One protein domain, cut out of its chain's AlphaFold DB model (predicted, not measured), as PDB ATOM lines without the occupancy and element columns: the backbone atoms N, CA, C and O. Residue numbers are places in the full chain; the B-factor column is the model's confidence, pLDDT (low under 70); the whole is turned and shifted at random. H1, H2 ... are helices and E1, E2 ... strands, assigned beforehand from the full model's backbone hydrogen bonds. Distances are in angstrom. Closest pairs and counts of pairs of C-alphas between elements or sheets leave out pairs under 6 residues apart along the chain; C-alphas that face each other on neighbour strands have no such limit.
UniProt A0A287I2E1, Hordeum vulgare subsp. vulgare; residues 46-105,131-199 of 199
ATOM      1  N   LEU A  46     -59.231 -45.988  45.633       36.06
ATOM      2  CA  LEU A  46     -58.985 -46.829  44.456       36.06
ATOM      3  C   LEU A  46     -59.586 -46.212  43.183       36.06
ATOM      4  O   LEU A  46     -58.998 -46.286  42.107       36.06
ATOM      5  N   THR A  47     -60.738 -45.549  43.309       35.59
ATOM      6  CA  THR A  47     -61.362 -44.811  42.205       35.59
ATOM      7  C   THR A  47     -60.527 -43.593  41.812       35.59
ATOM      8  O   THR A  47     -60.391 -43.326  40.629       35.59
ATOM      9  N   ARG A  48     -59.882 -42.892  42.758       29.75
ATOM     10  CA  ARG A  48     -58.962 -41.793  42.412       29.75
ATOM     11  C   ARG A  48     -57.718 -42.288  41.676       29.75
ATOM     12  O   ARG A  48     -57.354 -41.667  40.688       29.75
ATOM     13  N   GLU A  49     -57.112 -43.398  42.089       34.59
ATOM     14  CA  GLU A  49     -55.911 -43.942  41.428       34.59
ATOM     15  C   GLU A  49     -56.181 -44.409  39.985       34.59
ATOM     16  O   GLU A  49     -55.368 -44.187  39.087       34.59
ATOM     17  N   ILE A  50     -57.352 -45.005  39.734       37.47
ATOM     18  CA  ILE A  50     -57.724 -45.495  38.397       37.47
ATOM     19  C   ILE A  50     -58.261 -44.359  37.514       37.47
ATOM     20  O   ILE A  50     -57.967 -44.317  36.324       37.47
ATOM     21  N   THR A  51     -59.024 -43.409  38.064       30.91
ATOM     22  CA  THR A  51     -59.571 -42.292  37.274       30.91
ATOM     23  C   THR A  51     -58.515 -41.227  36.962       30.91
ATOM     24  O   THR A  51     -58.612 -40.587  35.917       30.91
ATOM     25  N   CYS A  52     -57.480 -41.059  37.798       32.97
ATOM     26  CA  CYS A  52     -56.411 -40.087  37.536       32.97
ATOM     27  C   CYS A  52     -55.501 -40.511  36.367       32.97
ATOM     28  O   CYS A  52     -55.130 -39.655  35.577       32.97
ATOM     29  N   SER A  53     -55.254 -41.817  36.194       43.50
ATOM     30  CA  SER A  53     -54.419 -42.384  35.112       43.50
ATOM     31  C   SER A  53     -55.160 -42.633  33.786       43.50
ATOM     32  O   SER A  53     -54.563 -43.011  32.780       43.50
ATOM     33  N   LEU A  54     -56.487 -42.455  33.751       45.78
ATOM     34  CA  LEU A  54     -57.302 -42.669  32.544       45.78
ATOM     35  C   LEU A  54     -57.730 -41.367  31.859       45.78
ATOM     36  O   LEU A  54     -58.208 -41.428  30.728       45.78
ATOM     37  N   ALA A  55     -57.559 -40.205  32.500       45.75
ATOM     38  CA  ALA A  55     -58.069 -38.924  32.000       45.75
ATOM     39  C   ALA A  55     -57.508 -38.538  30.617       45.75
ATOM     40  O   ALA A  55     -58.161 -37.815  29.866       45.75
ATOM     41  N   GLY A  56     -56.327 -39.048  30.262       51.97
ATOM     42  CA  GLY A  56     -55.707 -38.832  28.957       51.97
ATOM     43  C   GLY A  56     -55.893 -39.967  27.942       51.97
ATOM     44  O   GLY A  56     -55.643 -39.785  26.751       51.97
ATOM     45  N   ILE A  57     -56.315 -41.156  28.374       59.41
ATOM     46  CA  ILE A  57     -56.230 -42.359  27.543       59.41
ATOM     47  C   ILE A  57     -57.416 -42.426  26.575       59.41
ATOM     48  O   ILE A  57     -58.560 -42.666  26.961       59.41
ATOM     49  N   SER A  58     -57.137 -42.281  25.279       61.59
ATOM     50  CA  SER A  58     -58.147 -42.474  24.238       61.59
ATOM     51  C   SER A  58     -58.366 -43.967  23.996       61.59
ATOM     52  O   SER A  58     -57.421 -44.702  23.694       61.59
ATOM     53  N   SER A  59     -59.627 -44.407  24.032       61.12
ATOM     54  CA  SER A  59     -60.017 -45.762  23.641       61.12
ATOM     55  C   SER A  59     -60.901 -45.756  22.391       61.12
ATOM     56  O   SER A  59     -61.836 -44.968  22.272       61.12
ATOM     57  N   LYS A  60     -60.589 -46.620  21.418       60.19
ATOM     58  CA  LYS A  60     -61.419 -46.851  20.226       60.19
ATOM     59  C   LYS A  60     -61.908 -48.291  20.242       60.19
ATOM     60  O   LYS A  60     -61.096 -49.217  20.221       60.19
ATOM     61  N   ALA A  61     -63.223 -48.478  20.273       60.66
ATOM     62  CA  ALA A  61     -63.845 -49.793  20.200       60.66
ATOM     63  C   ALA A  61     -64.100 -50.166  18.734       60.66
ATOM     64  O   ALA A  61     -64.794 -49.451  18.013       60.66
ATOM     65  N   THR A  62     -63.529 -51.281  18.283       62.56
ATOM     66  CA  THR A  62     -63.829 -51.882  16.976       62.56
ATOM     67  C   THR A  62     -64.413 -53.270  17.219       62.56
ATOM     68  O   THR A  62     -63.708 -54.277  17.251       62.56
ATOM     69  N   GLY A  63     -65.725 -53.323  17.454       70.75
ATOM     70  CA  GLY A  63     -66.414 -54.561  17.819       70.75
ATOM     71  C   GLY A  63     -65.932 -55.101  19.171       70.75
ATOM     72  O   GLY A  63     -66.143 -54.472  20.200       70.75
ATOM     73  N   VAL A  64     -65.276 -56.265  19.163       71.25
ATOM     74  CA  VAL A  64     -64.830 -56.990  20.375       71.25
ATOM     75  C   VAL A  64     -63.433 -56.546  20.851       71.25
ATOM     76  O   VAL A  64     -62.943 -56.996  21.894       71.25
ATOM     77  N   THR A  65     -62.755 -55.682  20.089       76.88
ATOM     78  CA  THR A  65     -61.413 -55.182  20.410       76.88
ATOM     79  C   THR A  65     -61.433 -53.705  20.787       76.88
ATOM     80  O   THR A  65     -62.121 -52.886  20.178       76.88
ATOM     81  N   TYR A  66     -60.634 -53.367  21.792       78.44
ATOM     82  CA  TYR A  66     -60.429 -52.015  22.291       78.44
ATOM     83  C   TYR A  66     -58.983 -51.624  22.029       78.44
ATOM     84  O   TYR A  66     -58.060 -52.270  22.528       78.44
ATOM     85  N   THR A  67     -58.775 -50.579  21.240       81.00
ATOM     86  CA  THR A  67     -57.461 -49.960  21.077       81.00
ATOM     87  C   THR A  67     -57.313 -48.874  22.125       81.00
ATOM     88  O   THR A  67     -58.164 -47.997  22.215       81.00
ATOM     89  N   ILE A  68     -56.249 -48.957  22.910       83.44
ATOM     90  CA  ILE A  68     -55.925 -48.063  24.016       83.44
ATOM     91  C   ILE A  68     -54.660 -47.318  23.629       83.44
ATOM     92  O   ILE A  68     -53.644 -47.947  23.322       83.44
ATOM     93  N   THR A  69     -54.721 -45.994  23.664       84.19
ATOM     94  CA  THR A  69     -53.595 -45.131  23.315       84.19
ATOM     95  C   THR A  69     -53.236 -44.250  24.509       84.19
ATOM     96  O   THR A  69     -54.108 -43.587  25.062       84.19
ATOM     97  N   GLY A  70     -51.965 -44.276  24.913       85.88
ATOM     98  CA  GLY A  70     -51.398 -43.356  25.905       85.88
ATOM     99  C   GLY A  70     -51.244 -41.935  25.357       85.88
ATOM    100  O   GLY A  70     -51.456 -41.692  24.170       85.88
ATOM    101  N   VAL A  71     -50.848 -40.994  26.211       87.31
ATOM    102  CA  VAL A  71     -50.755 -39.574  25.842       87.31
ATOM    103  C   VAL A  71     -49.321 -39.181  25.557       87.31
ATOM    104  O   VAL A  71     -48.413 -39.438  26.348       87.31
ATOM    105  N   ILE A  72     -49.141 -38.521  24.417       90.19
ATOM    106  CA  ILE A  72     -47.890 -37.889  24.026       90.19
ATOM    107  C   ILE A  72     -48.156 -36.460  23.570       90.19
ATOM    108  O   ILE A  72     -48.970 -36.211  22.684       90.19
ATOM    109  N   GLU A  73     -47.446 -35.525  24.184       89.81
ATOM    110  CA  GLU A  73     -47.537 -34.098  23.926       89.81
ATOM    111  C   GLU A  73     -46.230 -33.600  23.312       89.81
ATOM    112  O   GLU A  73     -45.129 -33.907  23.776       89.81
ATOM    113  N   GLU A  74     -46.342 -32.803  22.255       89.75
ATOM    114  CA  GLU A  74     -45.208 -32.069  21.712       89.75
ATOM    115  C   GLU A  74     -45.072 -30.739  22.451       89.75
ATOM    116  O   GLU A  74     -45.850 -29.814  22.230       89.75
ATOM    117  N   VAL A  75     -44.069 -30.640  23.324       87.88
ATOM    118  CA  VAL A  75     -43.784 -29.403  24.067       87.88
ATOM    119  C   VAL A  75     -42.934 -28.451  23.222       87.88
ATOM    120  O   VAL A  75     -43.084 -27.234  23.311       87.88
ATOM    121  N   ALA A  76     -42.035 -28.986  22.388       87.19
ATOM    122  CA  ALA A  76     -41.204 -28.206  21.470       87.19
ATOM    123  C   ALA A  76     -40.800 -29.027  20.235       87.19
ATOM    124  O   ALA A  76     -40.936 -30.247  20.213       87.19
ATOM    125  N   HIS A  77     -40.190 -28.374  19.242       83.88
ATOM    126  CA  HIS A  77     -39.721 -29.020  18.005       83.88
ATOM    127  C   HIS A  77     -38.683 -30.137  18.211       83.88
ATOM    128  O   HIS A  77     -38.486 -30.959  17.324       83.88
ATOM    129  N   THR A  78     -38.037 -30.180  19.375       87.00
ATOM    130  CA  THR A  78     -37.037 -31.191  19.754       87.00
ATOM    131  C   THR A  78     -37.394 -31.920  21.049       87.00
ATOM    132  O   THR A  78     -36.596 -32.717  21.541       87.00
ATOM    133  N   LYS A  79     -38.572 -31.652  21.637       91.06
ATOM    134  CA  LYS A  79     -38.964 -32.196  22.946       91.06
ATOM    135  C   LYS A  79     -40.375 -32.764  22.931       91.06
ATOM    136  O   LYS A  79     -41.335 -32.058  22.617       91.06
ATOM    137  N   LEU A  80     -40.490 -34.016  23.353       92.06
ATOM    138  CA  LEU A  80     -41.753 -34.719  23.551       92.06
ATOM    139  C   LEU A  80     -41.935 -35.039  25.030       92.06
ATOM    140  O   LEU A  80     -40.972 -35.377  25.719       92.06
ATOM    141  N   LYS A  81     -43.176 -34.967  25.500       92.44
ATOM    142  CA  LYS A  81     -43.566 -35.322  26.858       92.44
ATOM    143  C   LYS A  81     -44.598 -36.442  26.801       92.44
ATOM    144  O   LYS A  81     -45.611 -36.322  26.124       92.44
ATOM    145  N   ILE A  82     -44.325 -37.545  27.485       91.94
ATOM    146  CA  ILE A  82     -45.264 -38.658  27.651       91.94
ATOM    147  C   ILE A  82     -45.788 -38.579  29.073       91.94
ATOM    148  O   ILE A  82     -45.007 -38.718  30.013       91.94
ATOM    149  N   THR A  83     -47.088 -38.344  29.210       89.19
ATOM    150  CA  THR A  83     -47.780 -38.210  30.500       89.19
ATOM    151  C   THR A  83     -48.576 -39.453  30.873       89.19
ATOM    152  O   THR A  83     -48.897 -39.635  32.036       89.19
ATOM    153  N   GLU A  84     -48.887 -40.323  29.906       88.25
ATOM    154  CA  GLU A  84     -49.671 -41.531  30.164       88.25
ATOM    155  C   GLU A  84     -49.193 -42.713  29.326       88.25
ATOM    156  O   GLU A  84     -48.956 -42.604  28.117       88.25
ATOM    157  N   LEU A  85     -49.109 -43.881  29.963       87.81
ATOM    158  CA  LEU A  85     -48.770 -45.140  29.302       87.81
ATOM    159  C   LEU A  85     -50.027 -45.962  29.012       87.81
ATOM    160  O   LEU A  85     -50.976 -45.957  29.792       87.81
ATOM    161  N   PRO A  86     -50.038 -46.753  27.928       83.56
ATOM    162  CA  PRO A  86     -51.159 -47.638  27.677       83.56
ATOM    163  C   PRO A  86     -51.231 -48.748  28.735       83.56
ATOM    164  O   PRO A  86     -50.219 -49.224  29.261       83.56
ATOM    165  N   VAL A  87     -52.453 -49.216  28.992       79.12
ATOM    166  CA  VAL A  87     -52.749 -50.230  30.012       79.12
ATOM    167  C   VAL A  87     -51.875 -51.481  29.822       79.12
ATOM    168  O   VAL A  87     -51.647 -51.937  28.697       79.12
ATOM    169  N   ARG A  88     -51.418 -52.057  30.946       76.25
ATOM    170  CA  ARG A  88     -50.445 -53.172  31.061       76.25
ATOM    171  C   ARG A  88     -48.979 -52.817  30.787       76.25
ATOM    172  O   ARG A  88     -48.157 -53.726  30.646       76.25
ATOM    173  N   ARG A  89     -48.615 -51.536  30.735       82.06
ATOM    174  CA  ARG A  89     -47.211 -51.106  30.705       82.06
ATOM    175  C   ARG A  89     -46.807 -50.555  32.065       82.06
ATOM    176  O   ARG A  89     -47.437 -49.646  32.581       82.06
ATOM    177  N   TRP A  90     -45.737 -51.113  32.615       84.62
ATOM    178  CA  TRP A  90     -45.101 -50.599  33.823       84.62
ATOM    179  C   TRP A  90     -44.067 -49.535  33.455       84.62
ATOM    180  O   TRP A  90     -43.333 -49.719  32.480       84.62
ATOM    181  N   SER A  91     -43.982 -48.466  34.250       86.44
ATOM    182  CA  SER A  91     -43.041 -47.355  34.052       86.44
ATOM    183  C   SER A  91     -41.588 -47.833  33.982       86.44
ATOM    184  O   SER A  91     -40.868 -47.436  33.072       86.44
ATOM    185  N   THR A  92     -41.184 -48.776  34.842       85.25
ATOM    186  CA  THR A  92     -39.843 -49.390  34.820       85.25
ATOM    187  C   THR A  92     -39.536 -50.067  33.483       85.25
ATOM    188  O   THR A  92     -38.556 -49.729  32.825       85.25
ATOM    189  N   ASN A  93     -40.415 -50.962  33.025       87.00
ATOM    190  CA  ASN A  93     -40.231 -51.673  31.754       87.00
ATOM    191  C   ASN A  93     -40.251 -50.711  30.555       87.00
ATOM    192  O   ASN A  93     -39.625 -50.962  29.525       87.00
ATOM    193  N   TYR A  94     -41.025 -49.629  30.660       88.56
ATOM    194  CA  TYR A  94     -41.104 -48.615  29.619       88.56
ATOM    195  C   TYR A  94     -39.845 -47.747  29.570       88.56
ATOM    196  O   TYR A  94     -39.340 -47.479  28.483       88.56
ATOM    197  N   LYS A  95     -39.284 -47.389  30.727       88.25
ATOM    198  CA  LYS A  95     -38.004 -46.688  30.833       88.25
ATOM    199  C   LYS A  95     -36.875 -47.486  30.187       88.25
ATOM    200  O   LYS A  95     -36.176 -46.945  29.340       88.25
ATOM    201  N   GLU A  96     -36.756 -48.776  30.499       86.81
ATOM    202  CA  GLU A  96     -35.766 -49.663  29.864       86.81
ATOM    203  C   GLU A  96     -35.944 -49.722  28.339       86.81
ATOM    204  O   GLU A  96     -34.975 -49.733  27.576       86.81
ATOM    205  N   PHE A  97     -37.195 -49.724  27.870       88.56
ATOM    206  CA  PHE A  97     -37.499 -49.662  26.443       88.56
ATOM    207  C   PHE A  97     -37.044 -48.339  25.810       88.56
ATOM    208  O   PHE A  97     -36.425 -48.374  24.746       88.56
ATOM    209  N   LEU A  98     -37.306 -47.197  26.447       88.00
ATOM    210  CA  LEU A  98     -36.830 -45.897  25.969       88.00
ATOM    211  C   LEU A  98     -35.296 -45.846  25.960       88.00
ATOM    212  O   LEU A  98     -34.708 -45.494  24.943       88.00
ATOM    213  N   GLU A  99     -34.643 -46.286  27.038       85.06
ATOM    214  CA  GLU A  99     -33.178 -46.339  27.145       85.06
ATOM    215  C   GLU A  99     -32.552 -47.209  26.049       85.06
ATOM    216  O   GLU A  99     -31.505 -46.862  25.505       85.06
ATOM    217  N   SER A 100     -33.218 -48.298  25.653       83.75
ATOM    218  CA  SER A 100     -32.767 -49.141  24.538       83.75
ATOM    219  C   SER A 100     -32.789 -48.436  23.173       83.75
ATOM    220  O   SER A 100     -32.084 -48.867  22.259       83.75
ATOM    221  N   MET A 101     -33.581 -47.364  23.029       78.12
ATOM    222  CA  MET A 101     -33.676 -46.535  21.820       78.12
ATOM    223  C   MET A 101     -32.730 -45.319  21.843       78.12
ATOM    224  O   MET A 101     -32.566 -44.656  20.812       78.12
ATOM    225  N   CYS A 102     -32.089 -45.034  22.983       74.12
ATOM    226  CA  CYS A 102     -31.034 -44.028  23.094       74.12
ATOM    227  C   CYS A 102     -29.665 -44.582  22.650       74.12
ATOM    228  O   CYS A 102     -29.352 -45.759  22.867       74.12
ATOM    229  N   PRO A 103     -28.786 -43.737  22.084       65.81
ATOM    230  CA  PRO A 103     -27.381 -44.041  21.955       65.81
ATOM    231  C   PRO A 103     -26.820 -44.150  23.361       65.81
ATOM    232  O   PRO A 103     -26.860 -43.210  24.146       65.81
ATOM    233  N   ILE A 104     -26.266 -45.308  23.675       60.34
ATOM    234  CA  ILE A 104     -25.443 -45.472  24.864       60.34
ATOM    235  C   ILE A 104     -24.241 -44.524  24.679       60.34
ATOM    236  O   ILE A 104     -23.472 -44.758  23.740       60.34
ATOM    237  N   PRO A 105     -23.998 -43.502  25.530       49.09
ATOM    238  CA  PRO A 105     -22.632 -43.044  25.679       49.09
ATOM    239  C   PRO A 105     -21.903 -44.256  26.230       49.09
ATOM    240  O   PRO A 105     -22.324 -44.808  27.249       49.09
ATOM    241  N   PRO A 131     -30.333 -46.736  14.016       53.25
ATOM    242  CA  PRO A 131     -29.630 -45.542  14.446       53.25
ATOM    243  C   PRO A 131     -30.340 -44.922  15.658       53.25
ATOM    244  O   PRO A 131     -31.570 -44.957  15.737       53.25
ATOM    245  N   PRO A 132     -29.577 -44.380  16.614       61.72
ATOM    246  CA  PRO A 132     -30.129 -43.833  17.841       61.72
ATOM    247  C   PRO A 132     -31.107 -42.695  17.533       61.72
ATOM    248  O   PRO A 132     -30.737 -41.685  16.936       61.72
ATOM    249  N   LEU A 133     -32.369 -42.882  17.918       70.69
ATOM    250  CA  LEU A 133     -33.452 -41.941  17.622       70.69
ATOM    251  C   LEU A 133     -33.577 -40.848  18.691       70.69
ATOM    252  O   LEU A 133     -33.952 -39.722  18.373       70.69
ATOM    253  N   LEU A 134     -33.253 -41.172  19.942       76.12
ATOM    254  CA  LEU A 134     -33.405 -40.296  21.106       76.12
ATOM    255  C   LEU A 134     -32.043 -39.777  21.563       76.12
ATOM    256  O   LEU A 134     -31.124 -40.568  21.682       76.12
ATOM    257  N   GLU A 135     -31.898 -38.494  21.865       80.81
ATOM    258  CA  GLU A 135     -30.633 -37.933  22.369       80.81
ATOM    259  C   GLU A 135     -30.533 -38.044  23.893       80.81
ATOM    260  O   GLU A 135     -29.516 -38.488  24.423       80.81
ATOM    261  N   GLU A 136     -31.607 -37.686  24.597       82.44
ATOM    262  CA  GLU A 136     -31.680 -37.699  26.058       82.44
ATOM    263  C   GLU A 136     -33.083 -38.126  26.512       82.44
ATOM    264  O   GLU A 136     -34.090 -37.778  25.888       82.44
ATOM    265  N   ILE A 137     -33.144 -38.883  27.610       87.69
ATOM    266  CA  ILE A 137     -34.387 -39.295  28.270       87.69
ATOM    267  C   ILE A 137     -34.333 -38.827  29.718       87.69
ATOM    268  O   ILE A 137     -33.393 -39.153  30.446       87.69
ATOM    269  N   ARG A 138     -35.379 -38.130  30.155       87.88
ATOM    270  CA  ARG A 138     -35.616 -37.810  31.563       87.88
ATOM    271  C   ARG A 138     -36.890 -38.497  32.010       87.88
ATOM    272  O   ARG A 138     -37.882 -38.529  31.290       87.88
ATOM    273  N   SER A 139     -36.833 -39.103  33.186       87.44
ATOM    274  CA  SER A 139     -37.934 -39.874  33.753       87.44
ATOM    275  C   SER A 139     -38.265 -39.305  35.121       87.44
ATOM    276  O   SER A 139     -37.423 -39.314  36.020       87.44
ATOM    277  N   HIS A 140     -39.493 -38.820  35.238       85.44
ATOM    278  CA  HIS A 140     -40.109 -38.289  36.441       85.44
ATOM    279  C   HIS A 140     -41.326 -39.170  36.739       85.44
ATOM    280  O   HIS A 140     -42.451 -38.864  36.361       85.44
ATOM    281  N   CYS A 141     -41.077 -40.346  37.318       80.69
ATOM    282  CA  CYS A 141     -42.136 -41.286  37.675       80.69
ATOM    283  C   CYS A 141     -42.222 -41.409  39.194       80.69
ATOM    284  O   CYS A 141     -41.216 -41.728  39.832       80.69
ATOM    285  N   ASP A 142     -43.426 -41.233  39.726       80.88
ATOM    286  CA  ASP A 142     -43.748 -41.423  41.138       80.88
ATOM    287  C   ASP A 142     -44.594 -42.697  41.322       80.88
ATOM    288  O   ASP A 142     -44.667 -43.563  40.447       80.88
ATOM    289  N   HIS A 143     -45.216 -42.859  42.492       72.62
ATOM    290  CA  HIS A 143     -46.080 -44.007  42.779       72.62
ATOM    291  C   HIS A 143     -47.405 -43.996  42.001       72.62
ATOM    292  O   HIS A 143     -48.001 -45.058  41.836       72.62
ATOM    293  N   ALA A 144     -47.851 -42.824  41.540       73.31
ATOM    294  CA  ALA A 144     -49.133 -42.636  40.856       73.31
ATOM    295  C   ALA A 144     -48.995 -41.992  39.468       73.31
ATOM    296  O   ALA A 144     -49.777 -42.318  38.581       73.31
ATOM    297  N   ASP A 145     -47.985 -41.140  39.272       78.62
ATOM    298  CA  ASP A 145     -47.829 -40.348  38.053       78.62
ATOM    299  C   ASP A 145     -46.638 -40.824  37.218       78.62
ATOM    300  O   ASP A 145     -45.591 -41.230  37.742       78.62
ATOM    301  N   VAL A 146     -46.794 -40.771  35.895       85.00
ATOM    302  CA  VAL A 146     -45.774 -41.199  34.939       85.00
ATOM    303  C   VAL A 146     -45.465 -40.065  33.974       85.00
ATOM    304  O   VAL A 146     -46.240 -39.782  33.073       85.00
ATOM    305  N   GLU A 147     -44.289 -39.460  34.105       90.00
ATOM    306  CA  GLU A 147     -43.830 -38.439  33.171       90.00
ATOM    307  C   GLU A 147     -42.468 -38.807  32.571       90.00
ATOM    308  O   GLU A 147     -41.489 -39.066  33.278       90.00
ATOM    309  N   PHE A 148     -42.395 -38.832  31.239       90.50
ATOM    310  CA  PHE A 148     -41.140 -38.966  30.503       90.50
ATOM    311  C   PHE A 148     -40.940 -37.776  29.578       90.50
ATOM    312  O   PHE A 148     -41.781 -37.504  28.722       90.50
ATOM    313  N   GLU A 149     -39.791 -37.121  29.697       91.50
ATOM    314  CA  GLU A 149     -39.338 -36.138  28.721       91.50
ATOM    315  C   GLU A 149     -38.333 -36.797  27.779       91.50
ATOM    316  O   GLU A 149     -37.345 -37.404  28.204       91.50
ATOM    317  N   LEU A 150     -38.589 -36.666  26.486       90.75
ATOM    318  CA  LEU A 150     -37.765 -37.204  25.418       90.75
ATOM    319  C   LEU A 150     -37.206 -36.046  24.603       90.75
ATOM    320  O   LEU A 150     -37.967 -35.225  24.085       90.75
ATOM    321  N   ILE A 151     -35.888 -35.999  24.463       89.25
ATOM    322  CA  ILE A 151     -35.200 -35.015  23.627       89.25
ATOM    323  C   ILE A 151     -34.724 -35.723  22.358       89.25
ATOM    324  O   ILE A 151     -34.052 -36.755  22.426       89.25
ATOM    325  N   LEU A 152     -35.110 -35.189  21.201       88.38
ATOM    326  CA  LEU A 152     -34.788 -35.716  19.874       88.38
ATOM    327  C   LEU A 152     -34.155 -34.633  19.005       88.38
ATOM    328  O   LEU A 152     -34.501 -33.457  19.116       88.38
ATOM    329  N   SER A 153     -33.317 -35.056  18.058       87.19
ATOM    330  CA  SER A 153     -32.893 -34.192  16.958       87.19
ATOM    331  C   SER A 153     -34.089 -33.805  16.080       87.19
ATOM    332  O   SER A 153     -35.054 -34.563  15.937       87.19
ATOM    333  N   GLU A 154     -34.016 -32.650  15.418       86.31
ATOM    334  CA  GLU A 154     -35.075 -32.182  14.508       86.31
ATOM    335  C   GLU A 154     -35.360 -33.184  13.372       86.31
ATOM    336  O   GLU A 154     -36.503 -33.371  12.952       86.31
ATOM    337  N   GLN A 155     -34.320 -33.881  12.900       85.25
ATOM    338  CA  GLN A 155     -34.447 -34.919  11.876       85.25
ATOM    339  C   GLN A 155     -35.258 -36.112  12.395       85.25
ATOM    340  O   GLN A 155     -36.209 -36.547  11.741       85.25
ATOM    341  N   ASN A 156     -34.927 -36.603  13.592       84.81
ATOM    342  CA  ASN A 156     -35.608 -37.742  14.202       84.81
ATOM    343  C   ASN A 156     -37.050 -37.394  14.591       84.81
ATOM    344  O   ASN A 156     -37.935 -38.238  14.454       84.81
ATOM    345  N   MET A 157     -37.307 -36.145  14.993       86.88
ATOM    346  CA  MET A 157     -38.655 -35.649  15.263       86.88
ATOM    347  C   MET A 157     -39.542 -35.709  14.015       86.88
ATOM    348  O   MET A 157     -40.670 -36.197  14.079       86.88
ATOM    349  N   ASN A 158     -39.036 -35.257  12.865       86.94
ATOM    350  CA  ASN A 158     -39.794 -35.291  11.613       86.94
ATOM    351  C   ASN A 158     -40.089 -36.728  11.160       86.94
ATOM    352  O   ASN A 158     -41.211 -37.015  10.742       86.94
ATOM    353  N   ILE A 159     -39.123 -37.641  11.306       86.00
ATOM    354  CA  ILE A 159     -39.316 -39.071  11.019       86.00
ATOM    355  C   ILE A 159     -40.381 -39.665  11.954       86.00
ATOM    356  O   ILE A 159     -41.310 -40.331  11.495       86.00
ATOM    357  N   ALA A 160     -40.299 -39.380  13.256       85.62
ATOM    358  CA  ALA A 160     -41.255 -39.877  14.243       85.62
ATOM    359  C   ALA A 160     -42.674 -39.323  14.018       85.62
ATOM    360  O   ALA A 160     -43.653 -40.049  14.189       85.62
ATOM    361  N   LYS A 161     -42.801 -38.066  13.575       86.88
ATOM    362  CA  LYS A 161     -44.085 -37.466  13.180       86.88
ATOM    363  C   LYS A 161     -44.675 -38.114  11.931       86.88
ATOM    364  O   LYS A 161     -45.878 -38.349  11.896       86.88
ATOM    365  N   GLN A 162     -43.847 -38.421  10.930       87.88
ATOM    366  CA  GLN A 162     -44.291 -39.103   9.710       87.88
ATOM    367  C   GLN A 162     -44.764 -40.537   9.985       87.88
ATOM    368  O   GLN A 162     -45.763 -40.972   9.417       87.88
ATOM    369  N   GLU A 163     -44.076 -41.269  10.866       85.69
ATOM    370  CA  GLU A 163     -44.450 -42.637  11.261       85.69
ATOM    371  C   GLU A 163     -45.645 -42.663  12.243       85.69
ATOM    372  O   GLU A 163     -46.413 -43.630  12.296       85.69
ATOM    373  N   GLY A 164     -45.828 -41.568  12.985       87.75
ATOM    374  CA  GLY A 164     -46.801 -41.403  14.057       87.75
ATOM    375  C   GLY A 164     -46.168 -41.672  15.423       87.75
ATOM    376  O   GLY A 164     -45.720 -42.785  15.709       87.75
ATOM    377  N   LEU A 165     -46.182 -40.657  16.293       87.88
ATOM    378  CA  LEU A 165     -45.524 -40.692  17.604       87.88
ATOM    379  C   LEU A 165     -46.016 -41.864  18.471       87.88
ATOM    380  O   LEU A 165     -45.220 -42.607  19.042       87.88
ATOM    381  N   GLU A 166     -47.326 -42.099  18.488       87.44
ATOM    382  CA  GLU A 166     -47.957 -43.182  19.252       87.44
ATOM    383  C   GLU A 166     -47.423 -44.569  18.859       87.44
ATOM    384  O   GLU A 166     -47.146 -45.415  19.715       87.44
ATOM    385  N   LYS A 167     -47.235 -44.796  17.553       88.12
ATOM    386  CA  LYS A 167     -46.722 -46.060  17.016       88.12
ATOM    387  C   LYS A 167     -45.238 -46.208  17.304       88.12
ATOM    388  O   LYS A 167     -44.821 -47.265  17.783       88.12
ATOM    389  N   LYS A 168     -44.460 -45.144  17.074       88.12
ATOM    390  CA  LYS A 168     -43.008 -45.162  17.273       88.12
ATOM    391  C   LYS A 168     -42.639 -45.475  18.718       88.12
ATOM    392  O   LYS A 168     -41.815 -46.350  18.979       88.12
ATOM    393  N   PHE A 169     -43.318 -44.820  19.657       89.56
ATOM    394  CA  PHE A 169     -43.079 -44.970  21.092       89.56
ATOM    395  C   PHE A 169     -43.885 -46.105  21.737       89.56
ATOM    396  O   PHE A 169     -43.842 -46.276  22.958       89.56
ATOM    397  N   LYS A 170     -44.582 -46.930  20.940       88.25
ATOM    398  CA  LYS A 170     -45.396 -48.065  21.412       88.25
ATOM    399  C   LYS A 170     -46.370 -47.666  22.525       88.25
ATOM    400  O   LYS A 170     -46.496 -48.370  23.532       88.25
ATOM    401  N   LEU A 171     -47.032 -46.529  22.331       89.50
ATOM    402  CA  LEU A 171     -48.068 -46.003  23.216       89.50
ATOM    403  C   LEU A 171     -49.460 -46.535  22.864       89.50
ATOM    404  O   LEU A 171     -50.416 -46.218  23.556       89.50
ATOM    405  N   THR A 172     -49.582 -47.381  21.839       86.69
ATOM    406  CA  THR A 172     -50.834 -48.055  21.485       86.69
ATOM    407  C   THR A 172     -50.794 -49.530  21.883       86.69
ATOM    408  O   THR A 172     -49.892 -50.269  21.484       86.69
ATOM    409  N   THR A 173     -51.803 -49.991  22.619       85.00
ATOM    410  CA  THR A 173     -52.061 -51.414  22.879       85.00
ATOM    411  C   THR A 173     -53.478 -51.776  22.452       85.00
ATOM    412  O   THR A 173     -54.340 -50.921  22.277       85.00
ATOM    413  N   THR A 174     -53.729 -53.056  22.194       83.12
ATOM    414  CA  THR A 174     -55.071 -53.542  21.851       83.12
ATOM    415  C   THR A 174     -55.455 -54.661  22.801       83.12
ATOM    416  O   THR A 174     -54.661 -55.568  23.054       83.12
ATOM    417  N   ILE A 175     -56.672 -54.591  23.329       82.56
ATOM    418  CA  ILE A 175     -57.249 -55.580  24.231       82.56
ATOM    419  C   ILE A 175     -58.483 -56.172  23.556       82.56
ATOM    420  O   ILE A 175     -59.417 -55.459  23.209       82.56
ATOM    421  N   GLY A 176     -58.478 -57.488  23.354       81.56
ATOM    422  CA  GLY A 176     -59.649 -58.228  22.889       81.56
ATOM    423  C   GLY A 176     -60.470 -58.755  24.062       81.56
ATOM    424  O   GLY A 176     -59.906 -59.233  25.045       81.56
ATOM    425  N   THR A 177     -61.793 -58.722  23.928       79.25
ATOM    426  CA  THR A 177     -62.751 -59.281  24.903       79.25
ATOM    427  C   THR A 177     -63.384 -60.592  24.426       79.25
ATOM    428  O   THR A 177     -64.434 -61.000  24.890       79.25
ATOM    429  N   THR A 178     -62.726 -61.313  23.514       80.81
ATOM    430  CA  THR A 178     -63.270 -62.528  22.873       80.81
ATOM    431  C   THR A 178     -63.342 -63.757  23.785       80.81
ATOM    432  O   THR A 178     -63.985 -64.748  23.435       80.81
ATOM    433  N   ASN A 179     -62.651 -63.730  24.927       83.62
ATOM    434  CA  ASN A 179     -62.463 -64.885  25.802       83.62
ATOM    435  C   ASN A 179     -62.982 -64.624  27.224       83.62
ATOM    436  O   ASN A 179     -62.219 -64.671  28.189       83.62
ATOM    437  N   MET A 180     -64.276 -64.329  27.356       84.88
ATOM    438  CA  MET A 180     -64.914 -64.131  28.661       84.88
ATOM    439  C   MET A 180     -65.588 -65.426  29.119       84.88
ATOM    440  O   MET A 180     -66.631 -65.812  28.598       84.88
ATOM    441  N   HIS A 181     -64.984 -66.112  30.090       87.12
ATOM    442  CA  HIS A 181     -65.546 -67.314  30.711       87.12
ATOM    443  C   HIS A 181     -65.833 -67.030  32.179       87.12
ATOM    444  O   HIS A 181     -64.919 -66.702  32.934       87.12
ATOM    445  N   LEU A 182     -67.097 -67.156  32.575       88.62
ATOM    446  CA  LEU A 182     -67.547 -66.899  33.941       88.62
ATOM    447  C   LEU A 182     -68.424 -68.053  34.425       88.62
ATOM    448  O   LEU A 182     -68.981 -68.808  33.622       88.62
ATOM    449  N   PHE A 183     -68.530 -68.195  35.742       90.75
ATOM    450  CA  PHE A 183     -69.469 -69.131  36.347       90.75
ATOM    451  C   PHE A 183     -70.887 -68.566  36.267       90.75
ATOM    452  O   PHE A 183     -71.114 -67.410  36.614       90.75
ATOM    453  N   ASP A 184     -71.830 -69.381  35.803       86.62
ATOM    454  CA  ASP A 184     -73.254 -69.070  35.879       86.62
ATOM    455  C   ASP A 184     -73.805 -69.293  37.303       86.62
ATOM    456  O   ASP A 184     -73.120 -69.804  38.197       86.62
ATOM    457  N   SER A 185     -75.073 -68.941  37.525       90.50
ATOM    458  CA  SER A 185     -75.773 -69.144  38.805       90.50
ATOM    459  C   SER A 185     -75.846 -70.609  39.257       90.50
ATOM    460  O   SER A 185     -76.178 -70.886  40.409       90.50
ATOM    461  N   HIS A 186     -75.557 -71.560  38.368       90.31
ATOM    462  CA  HIS A 186     -75.519 -72.993  38.646       90.31
ATOM    463  C   HIS A 186     -74.087 -73.518  38.834       90.31
ATOM    464  O   HIS A 186     -73.891 -74.729  38.958       90.31
ATOM    465  N   GLY A 187     -73.089 -72.628  38.866       89.75
ATOM    466  CA  GLY A 187     -71.681 -72.974  39.031       89.75
ATOM    467  C   GLY A 187     -71.059 -73.644  37.805       89.75
ATOM    468  O   GLY A 187     -70.005 -74.269  37.925       89.75
ATOM    469  N   LYS A 188     -71.682 -73.543  36.624       93.12
ATOM    470  CA  LYS A 188     -71.120 -74.039  35.364       93.12
ATOM    471  C   LYS A 188     -70.361 -72.928  34.653       93.12
ATOM    472  O   LYS A 188     -70.768 -71.771  34.660       93.12
ATOM    473  N   ILE A 189     -69.249 -73.289  34.019       93.75
ATOM    474  CA  ILE A 189     -68.469 -72.353  33.205       93.75
ATOM    475  C   ILE A 189     -69.221 -72.123  31.895       93.75
ATOM    476  O   ILE A 189     -69.451 -73.067  31.136       93.75
ATOM    477  N   LYS A 190     -69.567 -70.867  31.622       90.94
ATOM    478  CA  LYS A 190     -70.201 -70.428  30.379       90.94
ATOM    479  C   LYS A 190     -69.319 -69.377  29.705       90.94
ATOM    480  O   LYS A 190     -68.719 -68.538  30.378       90.94
ATOM    481  N   LYS A 191     -69.225 -69.447  28.375       90.25
ATOM    482  CA  LYS A 191     -68.606 -68.404  27.551       90.25
ATOM    483  C   LYS A 191     -69.631 -67.305  27.269       90.25
ATOM    484  O   LYS A 191     -70.767 -67.617  26.918       90.25
ATOM    485  N   TYR A 192     -69.202 -66.058  27.402       84.69
ATOM    486  CA  TYR A 192     -69.974 -64.857  27.102       84.69
ATOM    487  C   TYR A 192     -69.309 -64.139  25.927       84.69
ATOM    488  O   TYR A 192     -68.081 -64.011  25.898       84.69
ATOM    489  N   ASP A 193     -70.104 -63.726  24.942       82.94
ATOM    490  CA  ASP A 193     -69.581 -63.111  23.719       82.94
ATOM    491  C   ASP A 193     -69.546 -61.587  23.835       82.94
ATOM    492  O   ASP A 193     -68.622 -60.953  23.322       82.94
ATOM    493  N   THR A 194     -70.499 -61.003  24.565       79.94
ATOM    494  CA  THR A 194     -70.526 -59.573  24.865       79.94
ATOM    495  C   THR A 194     -70.493 -59.317  26.371       79.94
ATOM    496  O   THR A 194     -70.983 -60.130  27.158       79.94
ATOM    497  N   PRO A 195     -69.923 -58.183  26.824       74.44
ATOM    498  CA  PRO A 195     -69.954 -57.796  28.237       74.44
ATOM    499  C   PRO A 195     -71.360 -57.420  28.722       74.44
ATOM    500  O   PRO A 195     -71.513 -57.075  29.889       74.44
ATOM    501  N   GLU A 196     -72.357 -57.397  27.840       81.06
ATOM    502  CA  GLU A 196     -73.771 -57.203  28.171       81.06
ATOM    503  C   GLU A 196     -74.438 -58.533  28.528       81.06
ATOM    504  O   GLU A 196     -75.240 -58.558  29.449       81.06
ATOM    505  N   ASP A 197     -74.019 -59.650  27.915       76.19
ATOM    506  CA  ASP A 197     -74.529 -61.002  28.219       76.19
ATOM    507  C   ASP A 197     -74.271 -61.451  29.672       76.19
ATOM    508  O   ASP A 197     -74.782 -62.483  30.114       76.19
ATOM    509  N   VAL A 198     -73.389 -60.735  30.371       80.19
ATOM    510  CA  VAL A 198     -72.938 -61.025  31.734       80.19
ATOM    511  C   VAL A 198     -73.784 -60.300  32.793       80.19
ATOM    512  O   VAL A 198     -73.768 -60.715  33.953       80.19
ATOM    513  N   LEU A 199     -74.476 -59.220  32.413       75.56
ATOM    514  CA  LEU A 199     -75.312 -58.402  33.300       75.56
ATOM    515  C   LEU A 199     -76.686 -59.050  33.519       75.56
ATOM    516  O   LEU A 199     -77.179 -58.955  34.664       75.56
TER     517      LEU A 199
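This is residues 46 to 105 and 131 to 199 of the 199 residues of a protein of Hordeum vulgare subsp. vulgare (UniProt A0A287I2E1). Three antiparallel sheets follow one another along a long axis: a four-stranded sheet of E3, E4, E6 and E5 with H2 packed over one face, a narrow three-stranded sheet of E1, E2 and E7, and a small hairpin of E8 and E9 at the far end. E2 runs on into E3, joining the first two sheets, while the short helices H3 and H4 lie between E6 and E7 along the chain, and the poorly predicted H1 lies off to the side. The printed part has 129 residues, with four named helices and nine named strands in the order H1, E1, E2, E3, E4, H2, E5, E6, H3, H4, E7, E8, E9; the class is mixed, helices and strands. The sheet orders are E3, E4, E6, E5, then E1, E2, E7, then E8, E9. The whole is loose, with a radius of gyration of the C-alphas of 18.6 A, and only just elongated, spanning 62 by 31 by 25 A.

Find C-alpha 46 at (-58.985, -46.829, 44.456); here H1 begins, residues 46 to 52. Then come E1, residues 58 to 62, and E2, residues 65 to 69, 13.2 A and 13.1 A long. Look next for E3, residues 71 to 76, 15.5 A, starting at C-alpha 71 (-50.755, -39.574, 25.842), and E4, residues 79 to 84, 15.9 A. H2 is residues 91 to 101, 15.4 A. Past the cut you reach E5, residues 136 to 141, 16.0 A, and E6, residues 146 to 151, 16.7 A. H3, residues 154 to 163, is 14.4 A long, and H4 is residues 165 to 168. E7, residues 172 to 176, is 13.5 A long; E8 is residues 180 to 183, and E9, residues 189 to 192, ends at C-alpha 192 (-69.974, -64.857, 27.102).

Start at the four-stranded sheet, whose edge strands are E3 and E5. In the hairpin E3 and E4, N 73 and O 81 are 2.8 A apart, within hydrogen-bond range. Between E4 and E6, look at N 82 and O 148, 2.8 A; in the hairpin E5 and E6, at N 140 and O 147, 2.8 A. H2 is on one face of this sheet, making two layers, a helix over a sheet: its height over the sheet is 9.6 A, it lies over E6 and E5, and it runs along the strands, at 3 degrees to E6 on the local plane. The closest C-alphas of H2 and E5 are those of Ser 91 and Cys 141, 7.1 A. H3 is only just on the sheet and only grazes it, with residues 154 to 157. H4 only grazes both this sheet and that of E1, E2 and E7. H3 and H4 are close but not clearly touching, their closest C-alphas being those of Ala 160 and Lys 168, 6.3 A. E2 runs on into E3 across one residue, at 27 degrees. In the hairpin E1 and E2, find N 60 and O 67 at 2.9 A; between E2 and E7, N 66 and O 175 at 2.8 A. E7 and E8 are apart. In the hairpin E8 and E9, N 192 and O 180 are 2.8 A apart. H1 is on neither of the two larger sheets. In H1, H2 and H3 every O i to N i+4 pair is within hydrogen-bond range; H4 is too short for such a pair.

The C-alphas farthest apart are those of Glu 154 and His 186, 62.3 A. Residues 106 to 130 are not printed, and C-alphas 105 and 131 are 13.5 A apart across the cut. Of the links that are printed whole, none is long. The mean pLDDT of the printed part is 78.9; it is under 70 at residues 46 to 62, 103 to 105, and 131 to 132.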